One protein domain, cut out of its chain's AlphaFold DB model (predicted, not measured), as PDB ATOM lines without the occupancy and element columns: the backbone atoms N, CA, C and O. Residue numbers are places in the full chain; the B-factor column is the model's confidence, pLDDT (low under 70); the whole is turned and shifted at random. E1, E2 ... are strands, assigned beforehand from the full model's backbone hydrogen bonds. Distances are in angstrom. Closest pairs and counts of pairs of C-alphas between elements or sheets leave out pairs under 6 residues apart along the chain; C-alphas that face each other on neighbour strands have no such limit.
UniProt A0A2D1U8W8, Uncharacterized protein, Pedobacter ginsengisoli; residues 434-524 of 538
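This is residues 434 to 524 of the 538 residues of an uncharacterized protein of Pedobacter ginsengisoli (UniProt A0A2D1U8W8). With little regular structure, this is a long hairpin, E2 and E3, running on through E4 beside short E1, with a smaller hairpin, E5 and E6, near E3, and residues 518 to 524 sticking out. The 91 printed residues include six named strands, E1 to E6 in chain order, and no named helix; the class is all strand, though named elements hold only 36 residues. It is loose, with a radius of gyration of the C-alphas of 16.0 A and spans of 50 by 34 by 26 A.

Look first at the hairpin of E2, residues 449 to 456, and E3, residues 462 to 470, antiparallel at 151 degrees; N 451 and O 468, 2.9 A apart, are within hydrogen-bond range. E3 runs on into E4, residues 472 to 475, at 25 degrees. E1, residues 434 to 436, is parallel to E4, with N 434 and O 472 at 2.8 A. In the hairpin of E5, residues 495 to 500, and E6, residues 503 to 508, antiparallel, N 498 and O 505 are 2.9 A apart. E3 and E5 are near each other, with 5 pairs of C-alphas within 10 A.

Find C-alpha 434, where E1 begins, at (-11.781, 2.158, -6.808), and C-alpha 508, where E6 ends, at (-11.266, 11.525, 17.736). E2 runs 22.4 A, E3 23.3 A, E5 16.0 A and E6 16.3 A.

The farthest C-alphas, of Asn 460 and Thr 478, are 49.9 A apart. The printed part has no cut; the links E1 to E2 and E4 to E5 are long. In residues 512 to 524 pLDDT is under 70.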
ATOM      1  N   ILE A 434     -10.839   3.208  -7.189       88.62
ATOM      2  CA  ILE A 434     -11.781   2.158  -6.808       88.62
ATOM      3  C   ILE A 434     -13.166   2.495  -7.354       88.62
ATOM      4  O   ILE A 434     -13.739   3.552  -7.074       88.62
ATOM      5  N   ALA A 435     -13.733   1.578  -8.138       88.19
ATOM      6  CA  ALA A 435     -15.104   1.703  -8.611       88.19
ATOM      7  C   ALA A 435     -16.084   1.486  -7.451       88.19
ATOM      8  O   ALA A 435     -16.113   0.418  -6.841       88.19
ATOM      9  N   PHE A 436     -16.933   2.477  -7.177       84.19
ATOM     10  CA  PHE A 436     -17.969   2.354  -6.157       84.19
ATOM     11  C   PHE A 436     -19.300   1.974  -6.813       84.19
ATOM     12  O   PHE A 436     -20.062   2.820  -7.299       84.19
ATOM     13  N   THR A 437     -19.539   0.662  -6.891       81.12
ATOM     14  CA  THR A 437     -20.687   0.049  -7.582       81.12
ATOM     15  C   THR A 437     -21.782  -0.437  -6.631       81.12
ATOM     16  O   THR A 437     -22.954  -0.429  -7.006       81.12
ATOM     17  N   LYS A 438     -21.432  -0.829  -5.397       75.31
ATOM     18  CA  LYS A 438     -22.369  -1.302  -4.365       75.31
ATOM     19  C   LYS A 438     -21.855  -0.962  -2.960       75.31
ATOM     20  O   LYS A 438     -20.650  -0.949  -2.738       75.31
ATOM     21  N   ALA A 439     -22.773  -0.702  -2.027       73.19
ATOM     22  CA  ALA A 439     -22.483  -0.522  -0.603       73.19
ATOM     23  C   ALA A 439     -22.762  -1.818   0.202       73.19
ATOM     24  O   ALA A 439     -23.702  -2.540  -0.153       73.19
ATOM     25  N   PRO A 440     -22.005  -2.101   1.285       80.62
ATOM     26  CA  PRO A 440     -20.859  -1.325   1.761       80.62
ATOM     27  C   PRO A 440     -19.621  -1.535   0.873       80.62
ATOM     28  O   PRO A 440     -19.369  -2.640   0.402       80.62
ATOM     29  N   LEU A 441     -18.860  -0.462   0.647       84.44
ATOM     30  CA  LEU A 441     -17.504  -0.535   0.104       84.44
ATOM     31  C   LEU A 441     -16.545  -0.451   1.287       84.44
ATOM     32  O   LEU A 441     -16.585   0.530   2.027       84.44
ATOM     33  N   ILE A 442     -15.722  -1.479   1.467       87.75
ATOM     34  CA  ILE A 442     -14.722  -1.518   2.534       87.75
ATOM     35  C   ILE A 442     -13.441  -0.881   2.001       87.75
ATOM     36  O   ILE A 442     -12.913  -1.306   0.971       87.75
ATOM     37  N   LEU A 443     -12.982   0.161   2.686       88.44
ATOM     38  CA  LEU A 443     -11.691   0.799   2.453       88.44
ATOM     39  C   LEU A 443     -10.768   0.361   3.583       88.44
ATOM     40  O   LEU A 443     -11.100   0.556   4.751       88.44
ATOM     41  N   ASP A 444      -9.660  -0.274   3.226       89.31
ATOM     42  CA  ASP A 444      -8.691  -0.808   4.173       89.31
ATOM     43  C   ASP A 444      -7.266  -0.706   3.616       89.31
ATOM     44  O   ASP A 444      -7.029  -0.302   2.473       89.31
ATOM     45  N   SER A 445      -6.296  -1.097   4.434       88.75
ATOM     46  CA  SER A 445      -4.879  -1.028   4.099       88.75
ATOM     47  C   SER A 445      -4.464  -1.893   2.903       88.75
ATOM     48  O   SER A 445      -3.387  -1.675   2.351       88.75
ATOM     49  N   HIS A 446      -5.246  -2.891   2.487       88.94
ATOM     50  CA  HIS A 446      -4.918  -3.730   1.327       88.94
ATOM     51  C   HIS A 446      -5.280  -3.045   0.016       88.94
ATOM     52  O   HIS A 446      -4.648  -3.298  -1.009       88.94
ATOM     53  N   ASN A 447      -6.286  -2.171   0.049       91.38
ATOM     54  CA  ASN A 447      -6.760  -1.448  -1.119       91.38
ATOM     55  C   ASN A 447      -6.476   0.053  -1.045       91.38
ATOM     56  O   ASN A 447      -7.170   0.806  -1.712       91.38
ATOM     57  N   ALA A 448      -5.480   0.491  -0.269       91.94
ATOM     58  CA  ALA A 448      -5.037   1.881  -0.176       91.94
ATOM     59  C   ALA A 448      -3.756   2.142  -0.981       91.94
ATOM     60  O   ALA A 448      -2.860   1.298  -1.041       91.94
ATOM     61  N   PHE A 449      -3.606   3.360  -1.507       92.06
ATOM     62  CA  PHE A 449      -2.284   3.878  -1.855       92.06
ATOM     63  C   PHE A 449      -1.631   4.430  -0.590       92.06
ATOM     64  O   PHE A 449      -2.219   5.268   0.099       92.06
ATOM     65  N   LYS A 450      -0.426   3.960  -0.276       92.25
ATOM     66  CA  LYS A 450       0.232   4.236   1.001       92.25
ATOM     67  C   LYS A 450       1.312   5.288   0.860       92.25
ATOM     68  O   LYS A 450       2.069   5.307  -0.108       92.25
ATOM     69  N   TYR A 451       1.390   6.127   1.878       91.75
ATOM     70  CA  TYR A 451       2.521   6.994   2.138       91.75
ATOM     71  C   TYR A 451       3.186   6.545   3.429       91.75
ATOM     72  O   TYR A 451       2.515   6.216   4.415       91.75
ATOM     73  N   TYR A 452       4.509   6.572   3.418       92.81
ATOM     74  CA  TYR A 452       5.322   6.020   4.485       92.81
ATOM     75  C   TYR A 452       6.103   7.097   5.240       92.81
ATOM     76  O   TYR A 452       6.235   8.236   4.794       92.81
ATOM     77  N   SER A 453       6.617   6.716   6.398       91.50
ATOM     78  CA  SER A 453       7.701   7.361   7.137       91.50
ATOM     79  C   SER A 453       8.594   6.250   7.695       91.50
ATOM     80  O   SER A 453       8.209   5.082   7.633       91.50
ATOM     81  N   ASN A 454       9.741   6.592   8.277       88.00
ATOM     82  CA  ASN A 454      10.507   5.650   9.086       88.00
ATOM     83  C   ASN A 454      10.401   6.073  10.549       88.00
ATOM     84  O   ASN A 454      10.780   7.190  10.903       88.00
ATOM     85  N   SER A 455       9.883   5.168  11.372       83.88
ATOM     86  CA  SER A 455       9.687   5.367  12.807       83.88
ATOM     87  C   SER A 455      10.525   4.367  13.579       83.88
ATOM     88  O   SER A 455      10.758   3.250  13.111       83.88
ATOM     89  N   GLY A 456      11.015   4.772  14.744       83.25
ATOM     90  CA  GLY A 456      11.907   3.940  15.536       83.25
ATOM     91  C   GLY A 456      12.393   4.616  16.806       83.25
ATOM     92  O   GLY A 456      12.326   5.839  16.949       83.25
ATOM     93  N   ILE A 457      12.888   3.791  17.726       83.94
ATOM     94  CA  ILE A 457      13.467   4.242  18.997       83.94
ATOM     95  C   ILE A 457      14.859   4.830  18.753       83.94
ATOM     96  O   ILE A 457      15.130   5.944  19.182       83.94
ATOM     97  N   ASP A 458      15.700   4.114  18.009       83.12
ATOM     98  CA  ASP A 458      17.085   4.476  17.694       83.12
ATOM     99  C   ASP A 458      17.398   4.211  16.212       83.12
ATOM    100  O   ASP A 458      16.479   4.092  15.401       83.12
ATOM    101  N   TYR A 459      18.680   4.172  15.839       83.19
ATOM    102  CA  TYR A 459      19.128   3.935  14.465       83.19
ATOM    103  C   TYR A 459      18.812   2.517  13.956       83.19
ATOM    104  O   TYR A 459      18.392   2.362  12.808       83.19
ATOM    105  N   ASN A 460      18.974   1.494  14.799       83.38
ATOM    106  CA  ASN A 460      18.844   0.086  14.410       83.38
ATOM    107  C   ASN A 460      17.394  -0.417  14.455       83.38
ATOM    108  O   ASN A 460      17.048  -1.360  13.748       83.38
ATOM    109  N   ASN A 461      16.532   0.217  15.254       83.50
ATOM    110  CA  ASN A 461      15.118  -0.140  15.393       83.50
ATOM    111  C   ASN A 461      14.186   0.748  14.554       83.50
ATOM    112  O   ASN A 461      13.101   1.127  15.003       83.50
ATOM    113  N   ARG A 462      14.609   1.104  13.337       79.94
ATOM    114  CA  ARG A 462      13.803   1.903  12.405       79.94
ATOM    115  C   ARG A 462      13.061   1.021  11.426       79.94
ATOM    116  O   ARG A 462      13.664   0.218  10.721       79.94
ATOM    117  N   TYR A 463      11.762   1.259  11.313       84.81
ATOM    118  CA  TYR A 463      10.887   0.509  10.428       84.81
ATOM    119  C   TYR A 463      10.060   1.455   9.569       84.81
ATOM    120  O   TYR A 463       9.550   2.483  10.033       84.81
ATOM    121  N   GLN A 464       9.899   1.073   8.307       89.50
ATOM    122  CA  GLN A 464       8.971   1.730   7.402       89.50
ATOM    123  C   GLN A 464       7.547   1.576   7.951       89.50
ATOM    124  O   GLN A 464       7.020   0.472   8.068       89.50
ATOM    125  N   SER A 465       6.921   2.700   8.278       88.56
ATOM    126  CA  SER A 465       5.594   2.786   8.885       88.56
ATOM    127  C   SER A 465       4.634   3.506   7.945       88.56
ATOM    128  O   SER A 465       5.008   4.475   7.285       88.56
ATOM    129  N   THR A 466       3.387   3.038   7.861       91.50
ATOM    130  CA  THR A 466       2.353   3.716   7.063       91.50
ATOM    131  C   THR A 466       1.806   4.894   7.863       91.50
ATOM    132  O   THR A 466       1.302   4.704   8.965       91.50
ATOM    133  N   VAL A 467       1.903   6.102   7.308       90.31
ATOM    134  CA  VAL A 467       1.460   7.346   7.971       90.31
ATOM    135  C   VAL A 467       0.263   7.992   7.284       90.31
ATOM    136  O   VAL A 467      -0.376   8.877   7.847       90.31
ATOM    137  N   LYS A 468      -0.047   7.564   6.057       90.88
ATOM    138  CA  LYS A 468      -1.229   8.013   5.324       90.88
ATOM    139  C   LYS A 468      -1.678   6.954   4.327       90.88
ATOM    140  O   LYS A 468      -0.870   6.380   3.598       90.88
ATOM    141  N   GLU A 469      -2.988   6.776   4.261       92.56
ATOM    142  CA  GLU A 469      -3.675   5.921   3.301       92.56
ATOM    143  C   GLU A 469      -4.583   6.785   2.421       92.56
ATOM    144  O   GLU A 469      -5.252   7.706   2.895       92.56
ATOM    145  N   LEU A 470      -4.544   6.538   1.111       91.44
ATOM    146  CA  LEU A 470      -5.276   7.297   0.106       91.44
ATOM    147  C   LEU A 470      -6.122   6.361  -0.759       91.44
ATOM    148  O   LEU A 470      -5.620   5.408  -1.361       91.44
ATOM    149  N   TRP A 471      -7.395   6.718  -0.895       90.62
ATOM    150  CA  TRP A 471      -8.337   6.076  -1.802       90.62
ATOM    151  C   TRP A 471      -8.947   7.108  -2.734       90.62
ATOM    152  O   TRP A 471      -9.351   8.189  -2.300       90.62
ATOM    153  N   THR A 472      -9.083   6.738  -4.003       89.69
ATOM    154  CA  THR A 472      -9.840   7.531  -4.968       89.69
ATOM    155  C   THR A 472     -11.086   6.762  -5.357       89.69
ATOM    156  O   THR A 472     -10.998   5.682  -5.932       89.69
ATOM    157  N   LEU A 473     -12.263   7.320  -5.087       87.31
ATOM    158  CA  LEU A 473     -13.526   6.663  -5.410       87.31
ATOM    159  C   LEU A 473     -14.082   7.171  -6.740       87.31
ATOM    160  O   LEU A 473     -14.226   8.376  -6.946       87.31
ATOM    161  N   LYS A 474     -14.463   6.245  -7.622       86.56
ATOM    162  CA  LYS A 474     -15.229   6.523  -8.841       86.56
ATOM    163  C   LYS A 474     -16.676   6.051  -8.641       86.56
ATOM    164  O   LYS A 474     -16.962   4.872  -8.878       86.56
ATOM    165  N   PRO A 475     -17.587   6.920  -8.169       80.38
ATOM    166  CA  PRO A 475     -18.976   6.542  -7.934       80.38
ATOM    167  C   PRO A 475     -19.703   6.232  -9.244       80.38
ATOM    168  O   PRO A 475     -19.583   6.958 -10.228       80.38
ATOM    169  N   SER A 476     -20.478   5.145  -9.243       79.94
ATOM    170  CA  SER A 476     -21.335   4.750 -10.374       79.94
ATOM    171  C   SER A 476     -22.670   5.507 -10.424       79.94
ATOM    172  O   SER A 476     -23.331   5.516 -11.460       79.94
ATOM    173  N   LYS A 477     -23.075   6.138  -9.312       75.88
ATOM    174  CA  LYS A 477     -24.305   6.931  -9.168       75.88
ATOM    175  C   LYS A 477     -24.059   8.124  -8.243       75.88
ATOM    176  O   LYS A 477     -23.237   8.045  -7.335       75.88
ATOM    177  N   THR A 478     -24.796   9.212  -8.449       76.00
ATOM    178  CA  THR A 478     -24.816  10.368  -7.539       76.00
ATOM    179  C   THR A 478     -25.595  10.044  -6.266       76.00
ATOM    180  O   THR A 478     -26.657   9.425  -6.336       76.00
ATOM    181  N   GLY A 479     -25.108  10.494  -5.111       73.94
ATOM    182  CA  GLY A 479     -25.785  10.319  -3.827       73.94
ATOM    183  C   GLY A 479     -24.935  10.800  -2.655       73.94
ATOM    184  O   GLY A 479     -23.784  11.198  -2.834       73.94
ATOM    185  N   THR A 480     -25.506  10.754  -1.453       72.44
ATOM    186  CA  THR A 480     -24.788  11.052  -0.208       72.44
ATOM    187  C   THR A 480     -24.040   9.810   0.265       72.44
ATOM    188  O   THR A 480     -24.640   8.747   0.412       72.44
ATOM    189  N   ILE A 481     -22.740   9.950   0.526       70.62
ATOM    190  CA  ILE A 481     -21.898   8.894   1.101       70.62
ATOM    191  C   ILE A 481     -21.594   9.279   2.546       70.62
ATOM    192  O   ILE A 481     -21.091  10.371   2.801       70.62
ATOM    193  N   VAL A 482     -21.898   8.381   3.482       74.06
ATOM    194  CA  VAL A 482     -21.564   8.542   4.900       74.06
ATOM    195  C   VAL A 482     -20.459   7.537   5.229       74.06
ATOM    196  O   VAL A 482     -20.748   6.341   5.282       74.06
ATOM    197  N   PRO A 483     -19.195   7.972   5.383       76.56
ATOM    198  CA  PRO A 483     -18.122   7.070   5.775       76.56
ATOM    199  C   PRO A 483     -18.309   6.633   7.233       76.56
ATOM    200  O   PRO A 483     -18.654   7.441   8.095       76.56
ATOM    201  N   VAL A 484     -18.057   5.353   7.500       81.19
ATOM    202  CA  VAL A 484     -18.014   4.781   8.849       81.19
ATOM    203  C   VAL A 484     -16.584   4.323   9.101       81.19
ATOM    204  O   VAL A 484     -16.013   3.618   8.274       81.19
ATOM    205  N   ILE A 485     -16.005   4.751  10.223       83.19
ATOM    206  CA  ILE A 485     -14.638   4.403  10.615       83.19
ATOM    207  C   ILE A 485     -14.716   3.279  11.639       83.19
ATOM    208  O   ILE A 485     -15.364   3.426  12.676       83.19
ATOM    209  N   TYR A 486     -14.038   2.179  11.340       84.00
ATOM    210  CA  TYR A 486     -13.851   1.058  12.250       84.00
ATOM    211  C   TYR A 486     -12.452   1.160  12.850       84.00
ATOM    212  O   TYR A 486     -11.498   1.433  12.126       84.00
ATOM    213  N   TYR A 487     -12.343   0.979  14.161       83.56
ATOM    214  CA  TYR A 487     -11.090   1.076  14.907       83.56
ATOM    215  C   TYR A 487     -11.128   0.130  16.111       83.56
ATOM    216  O   TYR A 487     -12.207  -0.272  16.567       83.56
ATOM    217  N   THR A 488      -9.958  -0.259  16.609       83.25
ATOM    218  CA  THR A 488      -9.833  -1.179  17.745       83.25
ATOM    219  C   THR A 488      -9.970  -0.452  19.085       83.25
ATOM    220  O   THR A 488      -9.927   0.776  19.169       83.25
ATOM    221  N   ASN A 489     -10.117  -1.196  20.184       80.75
ATOM    222  CA  ASN A 489     -10.195  -0.579  21.512       80.75
ATOM    223  C   ASN A 489      -8.903   0.167  21.887       80.75
ATOM    224  O   ASN A 489      -8.964   1.172  22.592       80.75
ATOM    225  N   GLU A 490      -7.754  -0.291  21.392       85.25
ATOM    226  CA  GLU A 490      -6.428   0.304  21.599       85.25
ATOM    227  C   GLU A 490      -6.255   1.635  20.849       85.25
ATOM    228  O   GLU A 490      -5.371   2.434  21.163       85.25
ATOM    229  N   GLU A 491      -7.092   1.890  19.846       84.81
ATOM    230  CA  GLU A 491      -7.112   3.142  19.090       84.81
ATOM    231  C   GLU A 491      -8.061   4.177  19.697       84.81
ATOM    232  O   GLU A 491      -8.046   5.344  19.301       84.81
ATOM    233  N   LYS A 492      -8.859   3.779  20.693       88.44
ATOM    234  CA  LYS A 492      -9.827   4.663  21.331       88.44
ATOM    235  C   LYS A 492      -9.140   5.881  21.950       88.44
ATOM    236  O   LYS A 492      -8.158   5.762  22.678       88.44
ATOM    237  N   GLY A 493      -9.678   7.065  21.676       87.00
ATOM    238  CA  GLY A 493      -9.127   8.338  22.145       87.00
ATOM    239  C   GLY A 493      -7.998   8.909  21.285       87.00
ATOM    240  O   GLY A 493      -7.659  10.079  21.465       87.00
ATOM    241  N   LYS A 494      -7.460   8.152  20.319       87.31
ATOM    242  CA  LYS A 494      -6.543   8.708  19.316       87.31
ATOM    243  C   LYS A 494      -7.291   9.669  18.392       87.31
ATOM    244  O   LYS A 494      -8.506   9.562  18.201       87.31
ATOM    245  N   VAL A 495      -6.555  10.614  17.819       85.12
ATOM    246  CA  VAL A 495      -7.059  11.557  16.816       85.12
ATOM    247  C   VAL A 495      -6.424  11.212  15.482       85.12
ATOM    248  O   VAL A 495      -5.208  11.052  15.410       85.12
ATOM    249  N   ILE A 496      -7.245  11.106  14.442       86.69
ATOM    250  CA  ILE A 496      -6.789  10.956  13.061       86.69
ATOM    251  C   ILE A 496      -7.297  12.121  12.219       86.69
ATOM    252  O   ILE A 496      -8.396  12.629  12.450       86.69
ATOM    253  N   ASP A 497      -6.528  12.509  11.211       84.25
ATOM    254  CA  ASP A 497      -6.979  13.467  10.208       84.25
ATOM    255  C   ASP A 497      -7.656  12.734   9.050       84.25
ATOM    256  O   ASP A 497      -7.043  11.929   8.349       84.25
ATOM    257  N   VAL A 498      -8.933  13.039   8.823       83.25
ATOM    258  CA  VAL A 498      -9.705  12.517   7.693       83.25
ATOM    259  C   VAL A 498      -9.854  13.615   6.652       83.25
ATOM    260  O   VAL A 498     -10.470  14.651   6.912       83.25
ATOM    261  N   GLN A 499      -9.311  13.388   5.457       82.19
ATOM    262  CA  GLN A 499      -9.426  14.318   4.336       82.19
ATOM    263  C   GLN A 499     -10.401  13.791   3.280       82.19
ATOM    264  O   GLN A 499     -10.182  12.737   2.690       82.19
ATOM    265  N   VAL A 500     -11.457  14.557   2.995       82.06
ATOM    266  CA  VAL A 500     -12.439  14.246   1.942       82.06
ATOM    267  C   VAL A 500     -12.521  15.420   0.978       82.06
ATOM    268  O   VAL A 500     -12.837  16.537   1.385       82.06
ATOM    269  N   ASN A 501     -12.232  15.180  -0.306       77.75
ATOM    270  CA  ASN A 501     -12.256  16.198  -1.367       77.75
ATOM    271  C   ASN A 501     -11.499  17.486  -0.986       77.75
ATOM    272  O   ASN A 501     -11.991  18.596  -1.174       77.75
ATOM    273  N   GLY A 502     -10.314  17.326  -0.388       72.31
ATOM    274  CA  GLY A 502      -9.450  18.429   0.042       72.31
ATOM    275  C   GLY A 502      -9.803  19.049   1.398       72.31
ATOM    276  O   GLY A 502      -9.000  19.812   1.930       72.31
ATOM    277  N   LYS A 503     -10.942  18.701   2.007       74.19
ATOM    278  CA  LYS A 503     -11.317  19.184   3.340       74.19
ATOM    279  C   LYS A 503     -10.840  18.220   4.423       74.19
ATOM    280  O   LYS A 503     -11.308  17.085   4.476       74.19
ATOM    281  N   THR A 504      -9.960  18.692   5.299       79.06
ATOM    282  CA  THR A 504      -9.460  17.932   6.455       79.06
ATOM    283  C   THR A 504     -10.353  18.138   7.675       79.06
ATOM    284  O   THR A 504     -10.779  19.257   7.960       79.06
ATOM    285  N   THR A 505     -10.645  17.051   8.388       76.62
ATOM    286  CA  THR A 505     -11.368  17.041   9.664       76.62
ATOM    287  C   THR A 505     -10.625  16.140  10.641       76.62
ATOM    288  O   THR A 505     -10.432  14.962  10.349       76.62
ATOM    289  N   ALA A 506     -10.243  16.673  11.800       81.50
ATOM    290  CA  ALA A 506      -9.706  15.869  12.892       81.50
ATOM    291  C   ALA A 506     -10.844  15.065  13.539       81.50
ATOM    292  O   ALA A 506     -11.861  15.631  13.954       81.50
ATOM    293  N   VAL A 507     -10.684  13.747  13.616       81.69
ATOM    294  CA  VAL A 507     -11.666  12.819  14.178       81.69
ATOM    295  C   VAL A 507     -11.043  12.113  15.371       81.69
ATOM    296  O   VAL A 507     -10.073  11.373  15.231       81.69
ATOM    297  N   THR A 508     -11.616  12.319  16.556       88.94
ATOM    298  CA  THR A 508     -11.266  11.525  17.736       88.94
ATOM    299  C   THR A 508     -12.026  10.204  17.714       88.94
ATOM    300  O   THR A 508     -13.255  10.186  17.610       88.94
ATOM    301  N   LEU A 509     -11.309   9.093  17.861       88.06
ATOM    302  CA  LEU A 509     -11.846   7.734  17.821       88.06
ATOM    303  C   LEU A 509     -12.560   7.378  19.141       88.06
ATOM    304  O   LEU A 509     -12.070   6.596  19.947       88.06
ATOM    305  N   ASN A 510     -13.711   8.007  19.401       83.44
ATOM    306  CA  ASN A 510     -14.478   7.893  20.657       83.44
ATOM    307  C   ASN A 510     -15.940   7.435  20.468       83.44
ATOM    308  O   ASN A 510     -16.728   7.489  21.411       83.44
ATOM    309  N   GLY A 511     -16.318   6.999  19.264       71.50
ATOM    310  CA  GLY A 511     -17.659   6.513  18.933       71.50
ATOM    311  C   GLY A 511     -18.142   5.319  19.775       71.50
ATOM    312  O   GLY A 511     -17.364   4.516  20.290       71.50
ATOM    313  N   SER A 512     -19.466   5.214  19.912       56.03
ATOM    314  CA  SER A 512     -20.171   4.247  20.771       56.03
ATOM    315  C   SER A 512     -20.480   2.894  20.113       56.03
ATOM    316  O   SER A 512     -20.928   1.984  20.804       56.03
ATOM    317  N   ASN A 513     -20.243   2.746  18.804       56.72
ATOM    318  CA  ASN A 513     -20.626   1.571  18.009       56.72
ATOM    319  C   ASN A 513     -19.396   0.865  17.411       56.72
ATOM    320  O   ASN A 513     -19.337   0.642  16.203       56.72
ATOM    321  N   ALA A 514     -18.393   0.543  18.231       53.12
ATOM    322  CA  ALA A 514     -17.323  -0.347  17.786       53.12
ATOM    323  C   ALA A 514     -17.926  -1.746  17.545       53.12
ATOM    324  O   ALA A 514     -18.281  -2.445  18.494       53.12
ATOM    325  N   GLU A 515     -18.099  -2.151  16.285       44.66
ATOM    326  CA  GLU A 515     -18.410  -3.548  15.979       44.66
ATOM    327  C   GLU A 515     -17.166  -4.396  16.236       44.66
ATOM    328  O   GLU A 515     -16.077  -4.115  15.735       44.66
ATOM    329  N   LYS A 516     -17.336  -5.473  17.004       44.22
ATOM    330  CA  LYS A 516     -16.313  -6.505  17.136       44.22
ATOM    331  C   LYS A 516     -16.098  -7.111  15.749       44.22
ATOM    332  O   LYS A 516     -17.034  -7.691  15.194       44.22
ATOM    333  N   LEU A 517     -14.892  -6.966  15.194       42.31
ATOM    334  CA  LEU A 517     -14.515  -7.626  13.945       42.31
ATOM    335  C   LEU A 517     -14.895  -9.111  14.058       42.31
ATOM    336  O   LEU A 517     -14.502  -9.777  15.017       42.31
ATOM    337  N   LYS A 518     -15.686  -9.630  13.109       40.88
ATOM    338  CA  LYS A 518     -16.098 -11.050  13.050       40.88
ATOM    339  C   LYS A 518     -14.950 -11.956  12.592       40.88
ATOM    340  O   LYS A 518     -15.163 -12.945  11.896       40.88
ATOM    341  N   ASN A 519     -13.734 -11.591  12.954       46.62
ATOM    342  CA  ASN A 519     -12.555 -12.381  12.702       46.62
ATOM    343  C   ASN A 519     -12.576 -13.438  13.799       46.62
ATOM    344  O   ASN A 519     -12.575 -13.089  14.979       46.62
ATOM    345  N   ASP A 520     -12.661 -14.710  13.428       45.66
ATOM    346  CA  ASP A 520     -12.402 -15.779  14.380       45.66
ATOM    347  C   ASP A 520     -10.943 -15.622  14.841       45.66
ATOM    348  O   ASP A 520     -10.043 -15.727  14.005       45.66
ATOM    349  N   PRO A 521     -10.666 -15.327  16.124       47.31
ATOM    350  CA  PRO A 521      -9.295 -15.181  16.601       47.31
ATOM    351  C   PRO A 521      -8.467 -16.453  16.385       47.31
ATOM    352  O   PRO A 521      -7.248 -16.371  16.296       47.31
ATOM    353  N   SER A 522      -9.121 -17.615  16.257       49.56
ATOM    354  CA  SER A 522      -8.468 -18.879  15.913       49.56
ATOM    355  C   SER A 522      -8.145 -19.025  14.418       49.56
ATOM    356  O   SER A 522      -7.313 -19.851  14.056       49.56
ATOM    357  N   ALA A 523      -8.742 -18.189  13.559       42.28
ATOM    358  CA  ALA A 523      -8.423 -18.072  12.134       42.28
ATOM    359  C   ALA A 523      -7.385 -16.973  11.836       42.28
ATOM    360  O   ALA A 523      -6.941 -16.844  10.695       42.28
ATOM    361  N   ILE A 524      -6.984 -16.181  12.840       45.38
ATOM    362  CA  ILE A 524      -5.832 -15.283  12.729       45.38
ATOM    363  C   ILE A 524      -4.579 -16.156  12.779       45.38
ATOM    364  O   ILE A 524      -4.101 -16.534  13.846       45.38
TER     365      ILE A 524